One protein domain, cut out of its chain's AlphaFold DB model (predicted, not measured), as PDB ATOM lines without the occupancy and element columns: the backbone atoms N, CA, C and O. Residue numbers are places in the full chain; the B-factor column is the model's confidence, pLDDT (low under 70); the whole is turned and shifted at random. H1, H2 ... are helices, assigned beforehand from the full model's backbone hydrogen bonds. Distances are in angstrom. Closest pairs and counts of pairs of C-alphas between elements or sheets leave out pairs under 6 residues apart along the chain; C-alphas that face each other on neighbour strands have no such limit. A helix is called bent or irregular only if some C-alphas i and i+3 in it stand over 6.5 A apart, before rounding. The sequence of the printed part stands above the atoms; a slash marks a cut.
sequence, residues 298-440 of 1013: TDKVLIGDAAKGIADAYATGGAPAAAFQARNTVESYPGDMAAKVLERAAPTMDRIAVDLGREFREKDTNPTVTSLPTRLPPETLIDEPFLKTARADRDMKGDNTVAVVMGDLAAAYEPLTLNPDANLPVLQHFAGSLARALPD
ATOM      1  N   THR A 298     144.312 196.650 144.286       93.69
ATOM      2  CA  THR A 298     144.912 195.361 143.913       93.69
ATOM      3  C   THR A 298     146.119 195.586 143.000       93.69
ATOM      4  O   THR A 298     147.206 195.071 143.269       93.69
ATOM      5  N   ASP A 299     145.957 196.415 141.968       93.06
ATOM      6  CA  ASP A 299     147.010 196.781 141.024       93.06
ATOM      7  C   ASP A 299     148.165 197.502 141.716       93.06
ATOM      8  O   ASP A 299     149.331 197.166 141.528       93.06
ATOM      9  N   LYS A 300     147.864 198.451 142.600       92.94
ATOM     10  CA  LYS A 300     148.892 199.192 143.329       92.94
ATOM     11  C   LYS A 300     149.670 198.307 144.306       92.94
ATOM     12  O   LYS A 300     150.899 198.343 144.303       92.94
ATOM     13  N   VAL A 301     148.974 197.558 145.162       91.19
ATOM     14  CA  VAL A 301     149.586 196.903 146.327       91.19
ATOM     15  C   VAL A 301     150.031 195.479 146.032       91.19
ATOM     16  O   VAL A 301     151.128 195.103 146.424       91.19
ATOM     17  N   LEU A 302     149.219 194.674 145.348       90.88
ATOM     18  CA  LEU A 302     149.594 193.287 145.065       90.88
ATOM     19  C   LEU A 302     150.463 193.194 143.813       90.88
ATOM     20  O   LEU A 302     151.487 192.518 143.827       90.88
ATOM     21  N   ILE A 303     150.098 193.912 142.751       94.62
ATOM     22  CA  ILE A 303     150.815 193.845 141.470       94.62
ATOM     23  C   ILE A 303     152.013 194.804 141.456       94.62
ATOM     24  O   ILE A 303     153.129 194.410 141.113       94.62
ATOM     25  N   GLY A 304     151.809 196.051 141.879       94.75
ATOM     26  CA  GLY A 304     152.811 197.110 141.870       94.75
ATOM     27  C   GLY A 304     153.989 196.839 142.802       94.75
ATOM     28  O   GLY A 304     155.133 196.906 142.348       94.75
ATOM     29  N   ASP A 305     153.744 196.486 144.070       92.19
ATOM     30  CA  ASP A 305     154.828 196.151 145.011       92.19
ATOM     31  C   ASP A 305     155.576 194.882 144.582       92.19
ATOM     32  O   ASP A 305     156.796 194.819 144.721       92.19
ATOM     33  N   ALA A 306     154.879 193.886 144.029       93.88
ATOM     34  CA  ALA A 306     155.491 192.664 143.512       93.88
ATOM     35  C   ALA A 306     156.422 192.951 142.322       93.88
ATOM     36  O   ALA A 306     157.592 192.564 142.334       93.88
ATOM     37  N   ALA A 307     155.937 193.700 141.328       96.69
ATOM     38  CA  ALA A 307     156.737 194.130 140.184       96.69
ATOM     39  C   ALA A 307     157.915 195.020 140.611       96.69
ATOM     40  O   ALA A 307     159.028 194.883 140.094       96.69
ATOM     41  N   LYS A 308     157.702 195.894 141.601       96.00
ATOM     42  CA  LYS A 308     158.768 196.685 142.217       96.00
ATOM     43  C   LYS A 308     159.791 195.795 142.921       96.00
ATOM     44  O   LYS A 308     160.977 196.017 142.735       96.00
ATOM     45  N   GLY A 309     159.370 194.766 143.654       95.06
ATOM     46  CA  GLY A 309     160.271 193.806 144.297       95.06
ATOM     47  C   GLY A 309     161.184 193.099 143.294       95.06
ATOM     48  O   GLY A 309     162.374 192.941 143.548       95.06
ATOM     49  N   ILE A 310     160.661 192.756 142.113       96.81
ATOM     50  CA  ILE A 310     161.459 192.221 141.001       96.81
ATOM     51  C   ILE A 310     162.466 193.269 140.489       96.81
ATOM     52  O   ILE A 310     163.635 192.951 140.264       96.81
ATOM     53  N   ALA A 311     162.044 194.528 140.330       97.12
ATOM     54  CA  ALA A 311     162.927 195.626 139.928       97.12
ATOM     55  C   ALA A 311     164.025 195.924 140.969       97.12
ATOM     56  O   ALA A 311     165.179 196.149 140.604       97.12
ATOM     57  N   ASP A 312     163.693 195.878 142.258       96.12
ATOM     58  CA  ASP A 312     164.622 196.076 143.372       96.12
ATOM     59  C   ASP A 312     165.622 194.906 143.458       96.12
ATOM     60  O   ASP A 312     166.825 195.119 143.653       96.12
ATOM     61  N   ALA A 313     165.163 193.670 143.228       95.81
ATOM     62  CA  ALA A 313     166.026 192.494 143.110       95.81
ATOM     63  C   ALA A 313     167.001 192.626 141.930       95.81
ATOM     64  O   ALA A 313     168.188 192.337 142.079       95.81
ATOM     65  N   TYR A 314     166.546 193.157 140.791       96.81
ATOM     66  CA  TYR A 314     167.423 193.469 139.660       96.81
ATOM     67  C   TYR A 314     168.465 194.538 140.012       96.81
ATOM     68  O   TYR A 314     169.653 194.377 139.732       96.81
ATOM     69  N   ALA A 315     168.051 195.626 140.665       95.69
ATOM     70  CA  ALA A 315     168.954 196.711 141.043       95.69
ATOM     71  C   ALA A 315     170.059 196.255 142.015       95.69
ATOM     72  O   ALA A 315     171.191 196.743 141.945       95.69
ATOM     73  N   THR A 316     169.738 195.320 142.911       94.81
ATOM     74  CA  THR A 316     170.645 194.841 143.964       94.81
ATOM     75  C   THR A 316     171.496 193.647 143.530       94.81
ATOM     76  O   THR A 316     172.706 193.653 143.757       94.81
ATOM     77  N   GLY A 317     170.889 192.647 142.888       94.31
ATOM     78  CA  GLY A 317     171.509 191.364 142.551       94.31
ATOM     79  C   GLY A 317     171.507 191.014 141.062       94.31
ATOM     80  O   GLY A 317     171.841 189.886 140.718       94.31
ATOM     81  N   GLY A 318     171.161 191.950 140.173       95.44
ATOM     82  CA  GLY A 318     171.210 191.751 138.722       95.44
ATOM     83  C   GLY A 318     170.141 190.796 138.190       95.44
ATOM     84  O   GLY A 318     169.144 190.499 138.853       95.44
ATOM     85  N   ALA A 319     170.352 190.313 136.965       95.44
ATOM     86  CA  ALA A 319     169.417 189.421 136.286       95.44
ATOM     87  C   ALA A 319     169.086 188.127 137.065       95.44
ATOM     88  O   ALA A 319     167.902 187.784 137.116       95.44
ATOM     89  N   PRO A 320     170.038 187.436 137.731       94.38
ATOM     90  CA  PRO A 320     169.724 186.203 138.462       94.38
ATOM     91  C   PRO A 320     168.810 186.423 139.663       94.38
ATOM     92  O   PRO A 320     167.836 185.690 139.837       94.38
ATOM     93  N   ALA A 321     169.073 187.457 140.467       93.31
ATOM     94  CA  ALA A 321     168.226 187.782 141.610       93.31
ATOM     95  C   ALA A 321     166.817 188.197 141.164       93.31
ATOM     96  O   ALA A 321     165.833 187.798 141.783       93.31
ATOM     97  N   ALA A 322     166.712 188.953 140.068       96.06
ATOM     98  CA  ALA A 322     165.432 189.376 139.511       96.06
ATOM     99  C   ALA A 322     164.611 188.211 138.944       96.06
ATOM    100  O   ALA A 322     163.413 188.143 139.201       96.06
ATOM    101  N   ALA A 323     165.243 187.286 138.216       94.69
ATOM    102  CA  ALA A 323     164.588 186.087 137.696       94.69
ATOM    103  C   ALA A 323     164.079 185.189 138.829       94.69
ATOM    104  O   ALA A 323     162.919 184.776 138.818       94.69
ATOM    105  N   PHE A 324     164.904 184.962 139.854       94.12
ATOM    106  CA  PHE A 324     164.489 184.208 141.033       94.12
ATOM    107  C   PHE A 324     163.347 184.896 141.790       94.12
ATOM    108  O   PHE A 324     162.375 184.251 142.180       94.12
ATOM    109  N   GLN A 325     163.424 186.219 141.966       94.94
ATOM    110  CA  GLN A 325     162.346 186.979 142.589       94.94
ATOM    111  C   GLN A 325     161.061 186.905 141.760       94.94
ATOM    112  O   GLN A 325     159.992 186.751 142.343       94.94
ATOM    113  N   ALA A 326     161.146 186.983 140.428       95.19
ATOM    114  CA  ALA A 326     159.995 186.850 139.540       95.19
ATOM    115  C   ALA A 326     159.330 185.481 139.699       95.19
ATOM    116  O   ALA A 326     158.121 185.429 139.899       95.19
ATOM    117  N   ARG A 327     160.123 184.404 139.728       94.00
ATOM    118  CA  ARG A 327     159.645 183.046 140.005       94.00
ATOM    119  C   ARG A 327     158.897 182.957 141.331       94.00
ATOM    120  O   ARG A 327     157.718 182.630 141.327       94.00
ATOM    121  N   ASN A 328     159.549 183.295 142.445       92.31
ATOM    122  CA  ASN A 328     158.940 183.187 143.779       92.31
ATOM    123  C   ASN A 328     157.673 184.037 143.898       92.31
ATOM    124  O   ASN A 328     156.702 183.663 144.552       92.31
ATOM    125  N   THR A 329     157.701 185.214 143.271       91.50
ATOM    126  CA  THR A 329     156.558 186.116 143.243       91.50
ATOM    127  C   THR A 329     155.415 185.437 142.497       91.50
ATOM    128  O   THR A 329     154.373 185.205 143.096       91.50
ATOM    129  N   VAL A 330     155.613 185.044 141.239       92.06
ATOM    130  CA  VAL A 330     154.568 184.457 140.388       92.06
ATOM    131  C   VAL A 330     154.046 183.125 140.921       92.06
ATOM    132  O   VAL A 330     152.833 182.956 140.952       92.06
ATOM    133  N   GLU A 331     154.904 182.227 141.414       89.00
ATOM    134  CA  GLU A 331     154.487 180.937 141.999       89.00
ATOM    135  C   GLU A 331     153.496 181.119 143.156       89.00
ATOM    136  O   GLU A 331     152.638 180.274 143.380       89.00
ATOM    137  N   SER A 332     153.573 182.246 143.867       85.75
ATOM    138  CA  SER A 332     152.632 182.542 144.942       85.75
ATOM    139  C   SER A 332     151.312 183.158 144.450       85.75
ATOM    140  O   SER A 332     150.380 183.276 145.245       85.75
ATOM    141  N   TYR A 333     151.218 183.685 143.221       87.50
ATOM    142  CA  TYR A 333     150.036 184.407 142.713       87.50
ATOM    143  C   TYR A 333     149.126 183.512 141.856       87.50
ATOM    144  O   TYR A 333     149.614 182.648 141.131       87.50
ATOM    145  N   PRO A 334     147.798 183.754 141.861       87.12
ATOM    146  CA  PRO A 334     146.916 183.250 140.810       87.12
ATOM    147  C   PRO A 334     147.424 183.652 139.415       87.12
ATOM    148  O   PRO A 334     148.016 184.723 139.260       87.12
ATOM    149  N   GLY A 335     147.186 182.819 138.396       86.19
ATOM    150  CA  GLY A 335     147.771 182.998 137.057       86.19
ATOM    151  C   GLY A 335     147.461 184.346 136.385       86.19
ATOM    152  O   GLY A 335     148.315 184.895 135.695       86.19
ATOM    153  N   ASP A 336     146.282 184.918 136.624       87.44
ATOM    154  CA  ASP A 336     145.875 186.238 136.124       87.44
ATOM    155  C   ASP A 336     146.600 187.392 136.840       87.44
ATOM    156  O   ASP A 336     147.039 188.354 136.207       87.44
ATOM    157  N   MET A 337     146.793 187.293 138.158       89.50
ATOM    158  CA  MET A 337     147.597 188.258 138.915       89.50
ATOM    159  C   MET A 337     149.081 188.144 138.568       89.50
ATOM    160  O   MET A 337     149.748 189.163 138.403       89.50
ATOM    161  N   ALA A 338     149.592 186.923 138.410       92.50
ATOM    162  CA  ALA A 338     150.951 186.664 137.952       92.50
ATOM    163  C   ALA A 338     151.229 187.321 136.591       92.50
ATOM    164  O   ALA A 338     152.281 187.939 136.413       92.50
ATOM    165  N   ALA A 339     150.265 187.261 135.665       93.06
ATOM    166  CA  ALA A 339     150.344 187.936 134.371       93.06
ATOM    167  C   ALA A 339     150.511 189.441 134.525       93.06
ATOM    168  O   ALA A 339     151.447 190.008 133.970       93.06
ATOM    169  N   LYS A 340     149.665 190.068 135.346       94.31
ATOM    170  CA  LYS A 340     149.731 191.510 135.611       94.31
ATOM    171  C   LYS A 340     151.028 191.911 136.317       94.31
ATOM    172  O   LYS A 340     151.598 192.952 136.000       94.31
ATOM    173  N   VAL A 341     151.539 191.086 137.237       95.31
ATOM    174  CA  VAL A 341     152.851 191.299 137.879       95.31
ATOM    175  C   VAL A 341     153.962 191.306 136.834       95.31
ATOM    176  O   VAL A 341     154.775 192.231 136.823       95.31
ATOM    177  N   LEU A 342     153.998 190.309 135.949       95.88
ATOM    178  CA  LEU A 342     155.019 190.211 134.906       95.88
ATOM    179  C   LEU A 342     154.870 191.299 133.838       95.88
ATOM    180  O   LEU A 342     155.875 191.859 133.409       95.88
ATOM    181  N   GLU A 343     153.642 191.669 133.477       95.31
ATOM    182  CA  GLU A 343     153.344 192.805 132.600       95.31
ATOM    183  C   GLU A 343     153.869 194.114 133.202       95.31
ATOM    184  O   GLU A 343     154.580 194.877 132.548       95.31
ATOM    185  N   ARG A 344     153.606 194.357 134.489       96.00
ATOM    186  CA  ARG A 344     154.106 195.540 135.197       96.00
ATOM    187  C   ARG A 344     155.625 195.509 135.375       96.00
ATOM    188  O   ARG A 344     156.267 196.561 135.348       96.00
ATOM    189  N   ALA A 345     156.204 194.319 135.524       96.94
ATOM    190  CA  ALA A 345     157.643 194.089 135.584       96.94
ATOM    191  C   ALA A 345     158.312 194.033 134.198       96.94
ATOM    192  O   ALA A 345     159.534 193.871 134.141       96.94
ATOM    193  N   ALA A 346     157.571 194.202 133.095       96.38
ATOM    194  CA  ALA A 346     158.087 194.069 131.734       96.38
ATOM    195  C   ALA A 346     159.357 194.899 131.462       96.38
ATOM    196  O   ALA A 346     160.307 194.332 130.928       96.38
ATOM    197  N   PRO A 347     159.489 196.167 131.913       97.38
ATOM    198  CA  PRO A 347     160.733 196.917 131.727       97.38
ATOM    199  C   PRO A 347     161.949 196.271 132.409       97.38
ATOM    200  O   PRO A 347     163.071 196.385 131.918       97.38
ATOM    201  N   THR A 348     161.749 195.602 133.549       97.38
ATOM    202  CA  THR A 348     162.800 194.837 134.235       97.38
ATOM    203  C   THR A 348     163.082 193.534 133.491       97.38
ATOM    204  O   THR A 348     164.246 193.195 133.294       97.38
ATOM    205  N   MET A 349     162.044 192.836 133.023       96.69
ATOM    206  CA  MET A 349     162.177 191.621 132.208       96.69
ATOM    207  C   MET A 349     162.939 191.884 130.903       96.69
ATOM    208  O   MET A 349     163.796 191.091 130.519       96.69
ATOM    209  N   ASP A 350     162.715 193.033 130.267       96.19
ATOM    210  CA  ASP A 350     163.448 193.464 129.075       96.19
ATOM    211  C   ASP A 350     164.938 193.679 129.373       96.19
ATOM    212  O   ASP A 350     165.794 193.299 128.575       96.19
ATOM    213  N   ARG A 351     165.282 194.234 130.543       96.44
ATOM    214  CA  ARG A 351     166.686 194.371 130.969       96.44
ATOM    215  C   ARG A 351     167.336 193.021 131.249       96.44
ATOM    216  O   ARG A 351     168.471 192.817 130.834       96.44
ATOM    217  N   ILE A 352     166.612 192.099 131.890       95.25
ATOM    218  CA  ILE A 352     167.070 190.717 132.090       95.25
ATOM    219  C   ILE A 352     167.362 190.061 130.735       95.25
ATOM    220  O   ILE A 352     168.422 189.467 130.564       95.25
ATOM    221  N   ALA A 353     166.465 190.214 129.756       94.69
ATOM    222  CA  ALA A 353     166.670 189.710 128.402       94.69
ATOM    223  C   ALA A 353     167.929 190.308 127.752       94.69
ATOM    224  O   ALA A 353     168.748 189.566 127.214       94.69
ATOM    225  N   VAL A 354     168.120 191.631 127.838       95.06
ATOM    226  CA  VAL A 354     169.312 192.315 127.306       95.06
ATOM    227  C   VAL A 354     170.595 191.819 127.967       95.06
ATOM    228  O   VAL A 354     171.562 191.548 127.254       95.06
ATOM    229  N   ASP A 355     170.613 191.675 129.294       93.88
ATOM    230  CA  ASP A 355     171.781 191.163 130.007       93.88
ATOM    231  C   ASP A 355     172.075 189.713 129.611       93.88
ATOM    232  O   ASP A 355     173.221 189.405 129.307       93.88
ATOM    233  N   LEU A 356     171.061 188.842 129.521       90.94
ATOM    234  CA  LEU A 356     171.228 187.476 129.009       90.94
ATOM    235  C   LEU A 356     171.861 187.486 127.614       90.94
ATOM    236  O   LEU A 356     172.834 186.780 127.362       90.94
ATOM    237  N   GLY A 357     171.351 188.329 126.715       89.31
ATOM    238  CA  GLY A 357     171.908 188.505 125.377       89.31
ATOM    239  C   GLY A 357     173.354 189.005 125.378       89.31
ATOM    240  O   GLY A 357     174.157 188.564 124.556       89.31
ATOM    241  N   ARG A 358     173.705 189.925 126.289       92.00
ATOM    242  CA  ARG A 358     175.081 190.407 126.469       92.00
ATOM    243  C   ARG A 358     175.995 189.276 126.928       92.00
ATOM    244  O   ARG A 358     177.020 189.072 126.294       92.00
ATOM    245  N   GLU A 359     175.609 188.512 127.943       88.75
ATOM    246  CA  GLU A 359     176.429 187.400 128.441       88.75
ATOM    247  C   GLU A 359     176.631 186.313 127.390       88.75
ATOM    248  O   GLU A 359     177.741 185.803 127.242       88.75
ATOM    249  N   PHE A 360     175.593 185.999 126.606       84.88
ATOM    250  CA  PHE A 360     175.730 185.088 125.471       84.88
ATOM    251  C   PHE A 360     176.723 185.609 124.422       84.88
ATOM    252  O   PHE A 360     177.427 184.805 123.827       84.88
ATOM    253  N   ARG A 361     176.821 186.930 124.207       84.44
ATOM    254  CA  ARG A 361     177.827 187.529 123.310       84.44
ATOM    255  C   ARG A 361     179.229 187.546 123.914       84.44
ATOM    256  O   ARG A 361     180.198 187.318 123.201       84.44
ATOM    257  N   GLU A 362     179.354 187.863 125.200       83.69
ATOM    258  CA  GLU A 362     180.651 188.074 125.850       83.69
ATOM    259  C   GLU A 362     181.371 186.756 126.153       83.69
ATOM    260  O   GLU A 362     182.559 186.632 125.841       83.69
ATOM    261  N   LYS A 363     180.667 185.749 126.689       72.56
ATOM    262  CA  LYS A 363     181.273 184.445 127.018       72.56
ATOM    263  C   LYS A 363     181.753 183.675 125.792       72.56
ATOM    264  O   LYS A 363     182.736 182.945 125.881       72.56
ATOM    265  N   ASP A 364     181.119 183.902 124.651       61.97
ATOM    266  CA  ASP A 364     181.434 183.233 123.389       61.97
ATOM    267  C   ASP A 364     182.747 183.729 122.750       61.97
ATOM    268  O   ASP A 364     183.394 183.040 121.967       61.97
ATOM    269  N   THR A 365     183.239 184.910 123.148       60.53
ATOM    270  CA  THR A 365     184.526 185.427 122.644       60.53
ATOM    271  C   THR A 365     185.754 184.735 123.240       60.53
ATOM    272  O   THR A 365     186.872 184.988 122.782       60.53
ATOM    273  N   ASN A 366     185.584 183.860 124.240       58.12
ATOM    274  CA  ASN A 366     186.684 183.141 124.871       58.12
ATOM    275  C   ASN A 366     186.694 181.652 124.460       58.12
ATOM    276  O   ASN A 366     186.134 180.815 125.172       58.12
ATOM    277  N   PRO A 367     187.397 181.275 123.372       54.16
ATOM    278  CA  PRO A 367     187.412 179.914 122.819       54.16
ATOM    279  C   PRO A 367     188.072 178.863 123.731       54.16
ATOM    280  O   PRO A 367     188.275 177.730 123.313       54.16
ATOM    281  N   THR A 368     188.447 179.216 124.965       54.59
ATOM    282  CA  THR A 368     188.957 178.266 125.967       54.59
ATOM    283  C   THR A 368     187.871 177.725 126.898       54.59
ATOM    284  O   THR A 368     188.100 176.714 127.562       54.59
ATOM    285  N   VAL A 369     186.667 178.314 126.908       51.09
ATOM    286  CA  VAL A 369     185.501 177.788 127.640       51.09
ATOM    287  C   VAL A 369     184.778 176.756 126.759       51.09
ATOM    288  O   VAL A 369     183.600 176.859 126.460       51.09
ATOM    289  N   THR A 370     185.497 175.738 126.281       45.59
ATOM    290  CA  THR A 370     185.001 174.761 125.283       45.59
ATOM    291  C   THR A 370     183.975 173.746 125.798       45.59
ATOM    292  O   THR A 370     183.672 172.770 125.115       45.59
ATOM    293  N   SER A 371     183.404 173.935 126.985       51.56
ATOM    294  CA  SER A 371     182.239 173.154 127.389       51.56
ATOM    295  C   SER A 371     181.522 173.804 128.564       51.56
ATOM    296  O   SER A 371     181.977 173.662 129.702       51.56
ATOM    297  N   LEU A 372     180.317 174.342 128.334       53.22
ATOM    298  CA  LEU A 372     179.223 174.034 129.263       53.22
ATOM    299  C   LEU A 372     179.336 172.531 129.543       53.22
ATOM    300  O   LEU A 372     179.327 171.774 128.559       53.22
ATOM    301  N   PRO A 373     179.546 172.086 130.800       52.38
ATOM    302  CA  PRO A 373     179.864 170.699 131.090       52.38
ATOM    303  C   PRO A 373     178.876 169.823 130.335       52.38
ATOM    304  O   PRO A 373     177.671 169.871 130.581       52.38
ATOM    305  N   THR A 374     179.371 169.058 129.357       50.28
ATOM    306  CA  THR A 374     178.541 168.220 128.473       50.28
ATOM    307  C   THR A 374     177.682 167.239 129.264       50.28
ATOM    308  O   THR A 374     176.721 166.685 128.736       50.28
ATOM    309  N   ARG A 375     178.007 167.063 130.547       47.97
ATOM    310  CA  ARG A 375     177.150 166.522 131.587       47.97
ATOM    311  C   ARG A 375     177.338 167.328 132.857       47.97
ATOM    312  O   ARG A 375     178.146 166.978 133.709       47.97
ATOM    313  N   LEU A 376     176.569 168.388 133.000       54.44
ATOM    314  CA  LEU A 376     176.083 168.736 134.318       54.44
ATOM    315  C   LEU A 376     175.244 167.535 134.815       54.44
ATOM    316  O   LEU A 376     174.245 167.211 134.167       54.44
ATOM    317  N   PRO A 377     175.664 166.796 135.862       54.88
ATOM    318  CA  PRO A 377     174.900 165.652 136.345       54.88
ATOM    319  C   PRO A 377     173.484 166.122 136.711       54.88
ATOM    320  O   PRO A 377     173.366 167.096 137.462       54.88
ATOM    321  N   PRO A 378     172.415 165.455 136.231       53.34
ATOM    322  CA  PRO A 378     171.030 165.812 136.568       53.34
ATOM    323  C   PRO A 378     170.775 165.891 138.083       53.34
ATOM    324  O   PRO A 378     169.841 166.541 138.536       53.34
ATOM    325  N   GLU A 379     171.618 165.217 138.866       53.78
ATOM    326  CA  GLU A 379     171.502 165.052 140.312       53.78
ATOM    327  C   GLU A 379     172.166 166.184 141.117       53.78
ATOM    328  O   GLU A 379     171.717 166.491 142.215       53.78
ATOM    329  N   THR A 380     173.210 166.846 140.595       49.09
ATOM    330  CA  THR A 380     174.028 167.801 141.379       49.09
ATOM    331  C   THR A 380     173.560 169.255 141.301       49.09
ATOM    332  O   THR A 380     174.080 170.102 142.016       49.09
ATOM    333  N   LEU A 381     172.611 169.582 140.424       51.03
ATOM    334  CA  LEU A 381     172.221 170.973 140.140       51.03
ATOM    335  C   LEU A 381     170.939 171.447 140.813       51.03
ATOM    336  O   LEU A 381     170.627 172.633 140.770       51.03
ATOM    337  N   ILE A 382     170.228 170.531 141.461       56.94
ATOM    338  CA  ILE A 382     169.176 170.877 142.418       56.94
ATOM    339  C   ILE A 382     169.806 171.168 143.791       56.94
ATOM    340  O   ILE A 382     169.106 171.530 144.732       56.94
ATOM    341  N   ASP A 383     171.131 171.039 143.928       73.19
ATOM    342  CA  ASP A 383     171.780 171.369 145.185       73.19
ATOM    343  C   ASP A 383     171.634 172.875 145.451       73.19
ATOM    344  O   ASP A 383     172.170 173.734 144.749       73.19
ATOM    345  N   GLU A 384     170.863 173.197 146.484       77.19
ATOM    346  CA  GLU A 384     170.538 174.554 146.914       77.19
ATOM    347  C   GLU A 384     171.766 175.491 147.027       77.19
ATOM    348  O   GLU A 384     171.649 176.660 146.656       77.19
ATOM    349  N   PRO A 385     172.959 175.045 147.489       85.62
ATOM    350  CA  PRO A 385     174.183 175.841 147.471       85.62
ATOM    351  C   PRO A 385     174.585 176.287 146.066       85.62
ATOM    352  O   PRO A 385     174.968 177.441 145.894       85.62
ATOM    353  N   PHE A 386     174.461 175.418 145.063       84.00
ATOM    354  CA  PHE A 386     174.766 175.763 143.681       84.00
ATOM    355  C   PHE A 386     173.802 176.832 143.155       84.00
ATOM    356  O   PHE A 386     174.247 177.864 142.647       84.00
ATOM    357  N   LEU A 387     172.491 176.626 143.339       84.75
ATOM    358  CA  LEU A 387     171.472 177.604 142.942       84.75
ATOM    359  C   LEU A 387     171.680 178.935 143.665       84.75
ATOM    360  O   LEU A 387     171.565 179.996 143.058       84.75
ATOM    361  N   LYS A 388     172.044 178.896 144.949       87.44
ATOM    362  CA  LYS A 388     172.347 180.086 145.744       87.44
ATOM    363  C   LYS A 388     173.578 180.827 145.227       87.44
ATOM    364  O   LYS A 388     173.545 182.053 145.162       87.44
ATOM    365  N   THR A 389     174.641 180.118 144.848       88.38
ATOM    366  CA  THR A 389     175.835 180.733 144.253       88.38
ATOM    367  C   THR A 389     175.513 181.365 142.901       88.38
ATOM    368  O   THR A 389     175.883 182.515 142.684       88.38
ATOM    369  N   ALA A 390     174.769 180.675 142.033       87.19
ATOM    370  CA  ALA A 390     174.341 181.214 140.741       87.19
ATOM    371  C   ALA A 390     173.419 182.439 140.898       87.19
ATOM    372  O   ALA A 390     173.614 183.458 140.247       87.19
ATOM    373  N   ARG A 391     172.452 182.395 141.820       89.31
ATOM    374  CA  ARG A 391     171.535 183.520 142.090       89.31
ATOM    375  C   ARG A 391     172.222 184.729 142.734       89.31
ATOM    376  O   ARG A 391     171.690 185.831 142.658       89.31
ATOM    377  N   ALA A 392     173.384 184.538 143.359       89.06
ATOM    378  CA  ALA A 392     174.199 185.616 143.920       89.06
ATOM    379  C   ALA A 392     175.168 186.248 142.900       89.06
ATOM    380  O   ALA A 392     175.760 187.292 143.182       89.06
ATOM    381  N   ASP A 393     175.345 185.634 141.729       90.06
ATOM    382  CA  ASP A 393     176.261 186.093 140.689       90.06
ATOM    383  C   ASP A 393     175.641 187.217 139.854       90.06
ATOM    384  O   ASP A 393     175.183 187.028 138.730       90.06
ATOM    385  N   ARG A 394     175.636 188.421 140.429       91.81
ATOM    386  CA  ARG A 394     175.036 189.625 139.839       91.81
ATOM    387  C   ARG A 394     175.447 189.894 138.391       91.81
ATOM    388  O   ARG A 394     174.618 190.358 137.610       91.81
ATOM    389  N   ASP A 395     176.707 189.626 138.065       89.12
ATOM    390  CA  ASP A 395     177.288 189.892 136.749       89.12
ATOM    391  C   ASP A 395     177.159 188.688 135.801       89.12
ATOM    392  O   ASP A 395     177.682 188.742 134.698       89.12
ATOM    393  N   MET A 396     176.516 187.590 136.226       88.88
ATOM    394  CA  MET A 396     176.344 186.353 135.453       88.88
ATOM    395  C   MET A 396     177.644 185.726 134.920       88.88
ATOM    396  O   MET A 396     177.625 184.944 133.964       88.88
ATOM    397  N   LYS A 397     178.779 185.999 135.569       86.31
ATOM    398  CA  LYS A 397     180.106 185.521 135.158       86.31
ATOM    399  C   LYS A 397     180.248 184.004 135.259       86.31
ATOM    400  O   LYS A 397     180.963 183.406 134.462       86.31
ATOM    401  N   GLY A 398     179.549 183.368 136.191       85.12
ATOM    402  CA  GLY A 398     179.535 181.924 136.387       85.12
ATOM    403  C   GLY A 398     178.916 181.193 135.198       85.12
ATOM    404  O   GLY A 398     177.841 181.556 134.722       85.12
ATOM    405  N   ASP A 399     179.587 180.149 134.713       77.56
ATOM    406  CA  ASP A 399     179.213 179.410 133.494       77.56
ATOM    407  C   ASP A 399     177.764 178.909 133.500       77.56
ATOM    408  O   ASP A 399     177.109 178.876 132.463       77.56
ATOM    409  N   ASN A 400     177.225 178.607 134.680       82.62
ATOM    410  CA  ASN A 400     175.871 178.084 134.816       82.62
ATOM    411  C   ASN A 400     174.826 179.125 135.238       82.62
ATOM    412  O   ASN A 400     173.640 178.800 135.316       82.62
ATOM    413  N   THR A 401     175.229 180.364 135.520       87.06
ATOM    414  CA  THR A 401     174.308 181.400 136.004       87.06
ATOM    415  C   THR A 401     173.226 181.704 134.969       87.06
ATOM    416  O   THR A 401     172.051 181.801 135.312       87.06
ATOM    417  N   VAL A 402     173.599 181.743 133.687       88.44
ATOM    418  CA  VAL A 402     172.676 181.943 132.557       88.44
ATOM    419  C   VAL A 402     171.603 180.852 132.506       88.44
ATOM    420  O   VAL A 402     170.425 181.145 132.305       88.44
ATOM    421  N   ALA A 403     171.988 179.596 132.748       85.88
ATOM    422  CA  ALA A 403     171.058 178.476 132.781       85.88
ATOM    423  C   ALA A 403     170.063 178.603 133.939       85.88
ATOM    424  O   ALA A 403     168.859 178.471 133.726       85.88
ATOM    425  N   VAL A 404     170.545 178.949 135.137       88.19
ATOM    426  CA  VAL A 404     169.689 179.175 136.312       88.19
ATOM    427  C   VAL A 404     168.713 180.329 136.080       88.19
ATOM    428  O   VAL A 404     167.528 180.171 136.361       88.19
ATOM    429  N   VAL A 405     169.165 181.447 135.499       91.50
ATOM    430  CA  VAL A 405     168.295 182.584 135.147       91.50
ATOM    431  C   VAL A 405     167.196 182.146 134.176       91.50
ATOM    432  O   VAL A 405     166.027 182.437 134.401       91.50
ATOM    433  N   MET A 406     167.548 181.408 133.121       89.69
ATOM    434  CA  MET A 406     166.584 180.905 132.137       89.69
ATOM    435  C   MET A 406     165.603 179.891 132.736       89.69
ATOM    436  O   MET A 406     164.446 179.853 132.326       89.69
ATOM    437  N   GLY A 407     166.048 179.079 133.697       87.88
ATOM    438  CA  GLY A 407     165.193 178.171 134.460       87.88
ATOM    439  C   GLY A 407     164.207 178.910 135.359       87.88
ATOM    440  O   GLY A 407     163.016 178.608 135.336       87.88
ATOM    441  N   ASP A 408     164.675 179.911 136.106       91.75
ATOM    442  CA  ASP A 408     163.814 180.716 136.975       91.75
ATOM    443  C   ASP A 408     162.830 181.579 136.154       91.75
ATOM    444  O   ASP A 408     161.674 181.728 136.544       91.75
ATOM    445  N   LEU A 409     163.226 182.080 134.976       92.44
ATOM    446  CA  LEU A 409     162.310 182.777 134.062       92.44
ATOM    447  C   LEU A 409     161.286 181.833 133.441       92.44
ATOM    448  O   LEU A 409     160.114 182.181 133.414       92.44
ATOM    449  N   ALA A 410     161.679 180.643 132.979       89.38
ATOM    450  CA  ALA A 410     160.699 179.659 132.525       89.38
ATOM    451  C   ALA A 410     159.655 179.414 133.629       89.38
ATOM    452  O   ALA A 410     158.465 179.616 133.381       89.38
ATOM    453  N   ALA A 411     160.124 179.156 134.861       88.31
ATOM    454  CA  ALA A 411     159.286 178.929 136.045       88.31
ATOM    455  C   ALA A 411     158.299 180.066 136.308       88.31
ATOM    456  O   ALA A 411     157.122 179.816 136.559       88.31
ATOM    457  N   ALA A 412     158.759 181.313 136.196       90.56
ATOM    458  CA  ALA A 412     157.910 182.484 136.361       90.56
ATOM    459  C   ALA A 412     156.822 182.596 135.280       90.56
ATOM    460  O   ALA A 412     155.750 183.118 135.558       90.56
ATOM    461  N   TYR A 413     157.062 182.130 134.053       92.19
ATOM    462  CA  TYR A 413     156.108 182.281 132.950       92.19
ATOM    463  C   TYR A 413     155.191 181.067 132.751       92.19
ATOM    464  O   TYR A 413     154.180 181.183 132.062       92.19
ATOM    465  N   GLU A 414     155.470 179.916 133.359       88.06
ATOM    466  CA  GLU A 414     154.645 178.718 133.167       88.06
ATOM    467  C   GLU A 414     153.188 178.861 133.613       88.06
ATOM    468  O   GLU A 414     152.320 178.446 132.840       88.06
ATOM    469  N   PRO A 415     152.853 179.489 134.761       87.62
ATOM    470  CA  PRO A 415     151.453 179.677 135.146       87.62
ATOM    471  C   PRO A 415     150.639 180.437 134.092       87.62
ATOM    472  O   PRO A 415     149.429 180.242 133.977       87.62
ATOM    473  N   LEU A 416     151.301 181.260 133.271       88.38
ATOM    474  CA  LEU A 416     150.664 181.998 132.183       88.38
ATOM    475  C   LEU A 416     150.223 181.092 131.036       88.38
ATOM    476  O   LEU A 416     149.243 181.399 130.359       88.38
ATOM    477  N   THR A 417     150.910 179.966 130.835       85.31
ATOM    478  CA  THR A 417     150.607 179.002 129.770       85.31
ATOM    479  C   THR A 417     149.330 178.208 130.038       85.31
ATOM    480  O   THR A 417     148.795 177.602 129.114       85.31
ATOM    481  N   LEU A 418     148.809 178.225 131.271       83.69
ATOM    482  CA  LEU A 418     147.545 177.575 131.633       83.69
ATOM    483  C   LEU A 418     146.316 178.326 131.102       83.69
ATOM    484  O   LEU A 418     145.270 177.718 130.896       83.69
ATOM    485  N   ASN A 419     146.443 179.635 130.860       86.12
ATOM    486  CA  ASN A 419     145.418 180.454 130.215       86.12
ATOM    487  C   ASN A 419     146.066 181.337 129.135       86.12
ATOM    488  O   ASN A 419     146.248 182.544 129.332       86.12
ATOM    489  N   PRO A 420     146.479 180.729 128.011       81.12
ATOM    490  CA  PRO A 420     147.268 181.424 127.013       81.12
ATOM    491  C   PRO A 420     146.473 182.553 126.362       81.12
ATOM    492  O   PRO A 420     147.054 183.594 126.118       81.12
ATOM    493  N   ASP A 421     145.160 182.434 126.163       82.50
ATOM    494  CA  ASP A 421     144.375 183.491 125.505       82.50
ATOM    495  C   ASP A 421     144.442 184.833 126.249       82.50
ATOM    496  O   ASP A 421     144.609 185.883 125.628       82.50
ATOM    497  N   ALA A 422     144.367 184.805 127.584       83.56
ATOM    498  CA  ALA A 422     144.465 186.010 128.406       83.56
ATOM    499  C   ALA A 422     145.913 186.507 128.564       83.56
ATOM    500  O   ALA A 422     146.151 187.710 128.656       83.56
ATOM    501  N   ASN A 423     146.886 185.590 128.579       89.56
ATOM    502  CA  ASN A 423     148.263 185.888 128.985       89.56
ATOM    503  C   ASN A 423     149.271 185.936 127.827       89.56
ATOM    504  O   ASN A 423     150.439 186.285 128.027       89.56
ATOM    505  N   LEU A 424     148.842 185.601 126.609       90.06
ATOM    506  CA  LEU A 424     149.693 185.554 125.427       90.06
ATOM    507  C   LEU A 424     150.426 186.874 125.158       90.06
ATOM    508  O   LEU A 424     151.608 186.794 124.827       90.06
ATOM    509  N   PRO A 425     149.822 188.070 125.320       93.50
ATOM    510  CA  PRO A 425     150.548 189.323 125.119       93.50
ATOM    511  C   PRO A 425     151.770 189.465 126.037       93.50
ATOM    512  O   PRO A 425     152.828 189.893 125.580       93.50
ATOM    513  N   VAL A 426     151.659 189.046 127.303       92.06
ATOM    514  CA  VAL A 426     152.758 189.100 128.285       92.06
ATOM    515  C   VAL A 426     153.866 188.117 127.902       92.06
ATOM    516  O   VAL A 426     155.045 188.478 127.877       92.06
ATOM    517  N   LEU A 427     153.485 186.891 127.528       91.69
ATOM    518  CA  LEU A 427     154.415 185.872 127.041       91.69
ATOM    519  C   LEU A 427     155.138 186.322 125.761       91.69
ATOM    520  O   LEU A 427     156.357 186.196 125.668       91.69
ATOM    521  N   GLN A 428     154.408 186.872 124.787       93.62
ATOM    522  CA  GLN A 428     154.957 187.367 123.521       93.62
ATOM    523  C   GLN A 428     155.863 188.579 123.716       93.62
ATOM    524  O   GLN A 428     156.890 188.668 123.044       93.62
ATOM    525  N   HIS A 429     155.522 189.497 124.628       94.50
ATOM    526  CA  HIS A 429     156.364 190.656 124.931       94.50
ATOM    527  C   HIS A 429     157.748 190.207 125.395       94.50
ATOM    528  O   HIS A 429     158.757 190.556 124.776       94.50
ATOM    529  N   PHE A 430     157.793 189.363 126.430       93.81
ATOM    530  CA  PHE A 430     159.059 188.884 126.971       93.81
ATOM    531  C   PHE A 430     159.804 187.973 125.992       93.81
ATOM    532  O   PHE A 430     160.997 188.174 125.763       93.81
ATOM    533  N   ALA A 431     159.114 187.025 125.350       93.19
ATOM    534  CA  ALA A 431     159.718 186.162 124.339       93.19
ATOM    535  C   ALA A 431     160.301 186.969 123.170       93.19
ATOM    536  O   ALA A 431     161.392 186.662 122.695       93.19
ATOM    537  N   GLY A 432     159.622 188.037 122.747       95.12
ATOM    538  CA  GLY A 432     160.100 188.955 121.721       95.12
ATOM    539  C   GLY A 432     161.342 189.723 122.164       95.12
ATOM    540  O   GLY A 432     162.282 189.865 121.380       95.12
ATOM    541  N   SER A 433     161.382 190.192 123.415       94.31
ATOM    542  CA  SER A 433     162.559 190.854 123.993       94.31
ATOM    543  C   SER A 433     163.745 189.909 124.138       94.31
ATOM    544  O   SER A 433     164.856 190.277 123.758       94.31
ATOM    545  N   LEU A 434     163.518 188.678 124.596       92.38
ATOM    546  CA  LEU A 434     164.545 187.646 124.666       92.38
ATOM    547  C   LEU A 434     165.057 187.281 123.269       92.38
ATOM    548  O   LEU A 434     166.264 187.303 123.045       92.38
ATOM    549  N   ALA A 435     164.162 187.050 122.306       92.94
ATOM    550  CA  ALA A 435     164.526 186.790 120.917       92.94
ATOM    551  C   ALA A 435     165.387 187.923 120.335       92.94
ATOM    552  O   ALA A 435     166.430 187.639 119.755       92.94
ATOM    553  N   ARG A 436     165.027 189.198 120.555       93.94
ATOM    554  CA  ARG A 436     165.837 190.350 120.108       93.94
ATOM    555  C   ARG A 436     167.202 190.422 120.788       93.94
ATOM    556  O   ARG A 436     168.165 190.865 120.175       93.94
ATOM    557  N   ALA A 437     167.278 190.049 122.063       92.00
ATOM    558  CA  ALA A 437     168.515 190.140 122.820       92.00
ATOM    559  C   ALA A 437     169.512 189.031 122.461       92.00
ATOM    560  O   ALA A 437     170.722 189.281 122.504       92.00
ATOM    561  N   LEU A 438     169.023 187.838 122.101       89.88
ATOM    562  CA  LEU A 438     169.856 186.706 121.701       89.88
ATOM    563  C   LEU A 438     170.694 187.053 120.456       89.88
ATOM    564  O   LEU A 438     170.106 187.464 119.455       89.88
ATOM    565  N   PRO A 439     172.023 186.834 120.467       84.69
ATOM    566  CA  PRO A 439     172.908 187.153 119.342       84.69
ATOM    567  C   PRO A 439     172.513 186.455 118.042       84.69
ATOM    568  O   PRO A 439     172.144 185.278 118.064       84.69
ATOM    569  N   ASP A 440     172.572 187.172 116.919       80.75
ATOM    570  CA  ASP A 440     172.303 186.573 115.608       80.75
ATOM    571  C   ASP A 440     173.437 185.651 115.142       80.75
ATOM    572  O   ASP A 440     174.584 185.792 115.567       80.75
TER     573      ASP A 440
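This is residues 298 to 440 of the 1013 residues of the protein "LysM repeat protein" of Phyllobacterium myrsinacearum (UniProt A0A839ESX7). A long helix, H1, doubles back on itself as two arms, and its second arm, H1b, lies beside H5 in the core of a loose-angled bundle. H3 and H6 run along another side, H2 slants across one end, and H4 stands crosswise near the other, where residues 364 to 383 make a wide loop. The 143 printed residues have six named helices, H1 to H6 in chain order, and no named strand; the class is all helix. The whole is compact, with a radius of gyration of the C-alphas of 15.3 A, and spans 50 by 33 by 29 A.

Start at H1, residues 298 to 331, by its hydrogen bonds assigned as one helix but bent: C-alphas 316 and 319 are 9.5 A apart. Its arms, H1a to residue 316 and H1b from residue 319, touch and run opposite ways at a shallow tilt of 26 degrees, their closest C-alphas being those of Tyr 314 and Ala 322, 4.6 A apart. H2, residues 335 to 344, makes a helical hairpin with H1b; the closest C-alphas, Val 330 and Ala 338, are 4.9 A apart. H3, residues 346 to 363, touches H1b with residues 351 to 356 alone, closest at the C-alphas of Ala 319 and Ile 352, 5.0 A. H4, residues 384 to 392, is apart from H3. H5, residues 401 to 417, touches H1b at a shallow tilt of 27 degrees, the same way, closest at the C-alphas of Arg 327 and Ala 412, 4.1 A. H4 touches H5 about perpendicular, at 84 degrees, with C-alphas 390 and 401 closest, 4.7 A. H6, residues 420 to 437, makes a helical hairpin with H5 and touches H3, closest at the C-alphas of Gly 357 and Ala 437, 4.6 A. H1b, H2, H3, H5 and H6 form a bundle, helices packed together. Every O i to N i+4 pair is within hydrogen-bond range in H1b, H2, H3 and H4; in H1a it is 12 of 15, in H5 10 of 13, in H6 12 of 14.

Find C-alpha 298 at (144.912, 195.361, 143.913); H1a runs 25.7 A from there, and H1b 18.1 A. H2 is 14.2 A long, H3 25.5 A and H4 12.0 A. H5, 24.6 A, is irregular, with C-alphas 412 and 415 7.1 A apart; H6, 23.3 A, is too, with C-alphas 422 and 425 7.7 A apart. H6 ends at C-alpha 437, (168.515, 190.140, 122.820).

The two farthest C-alphas, Thr 298 and Thr 368, are 50.5 A apart. The printed part has no cut. The link from H3 to H4, 20 residues, is long; look there for low confidence, since residues 364 to 382 are under 70.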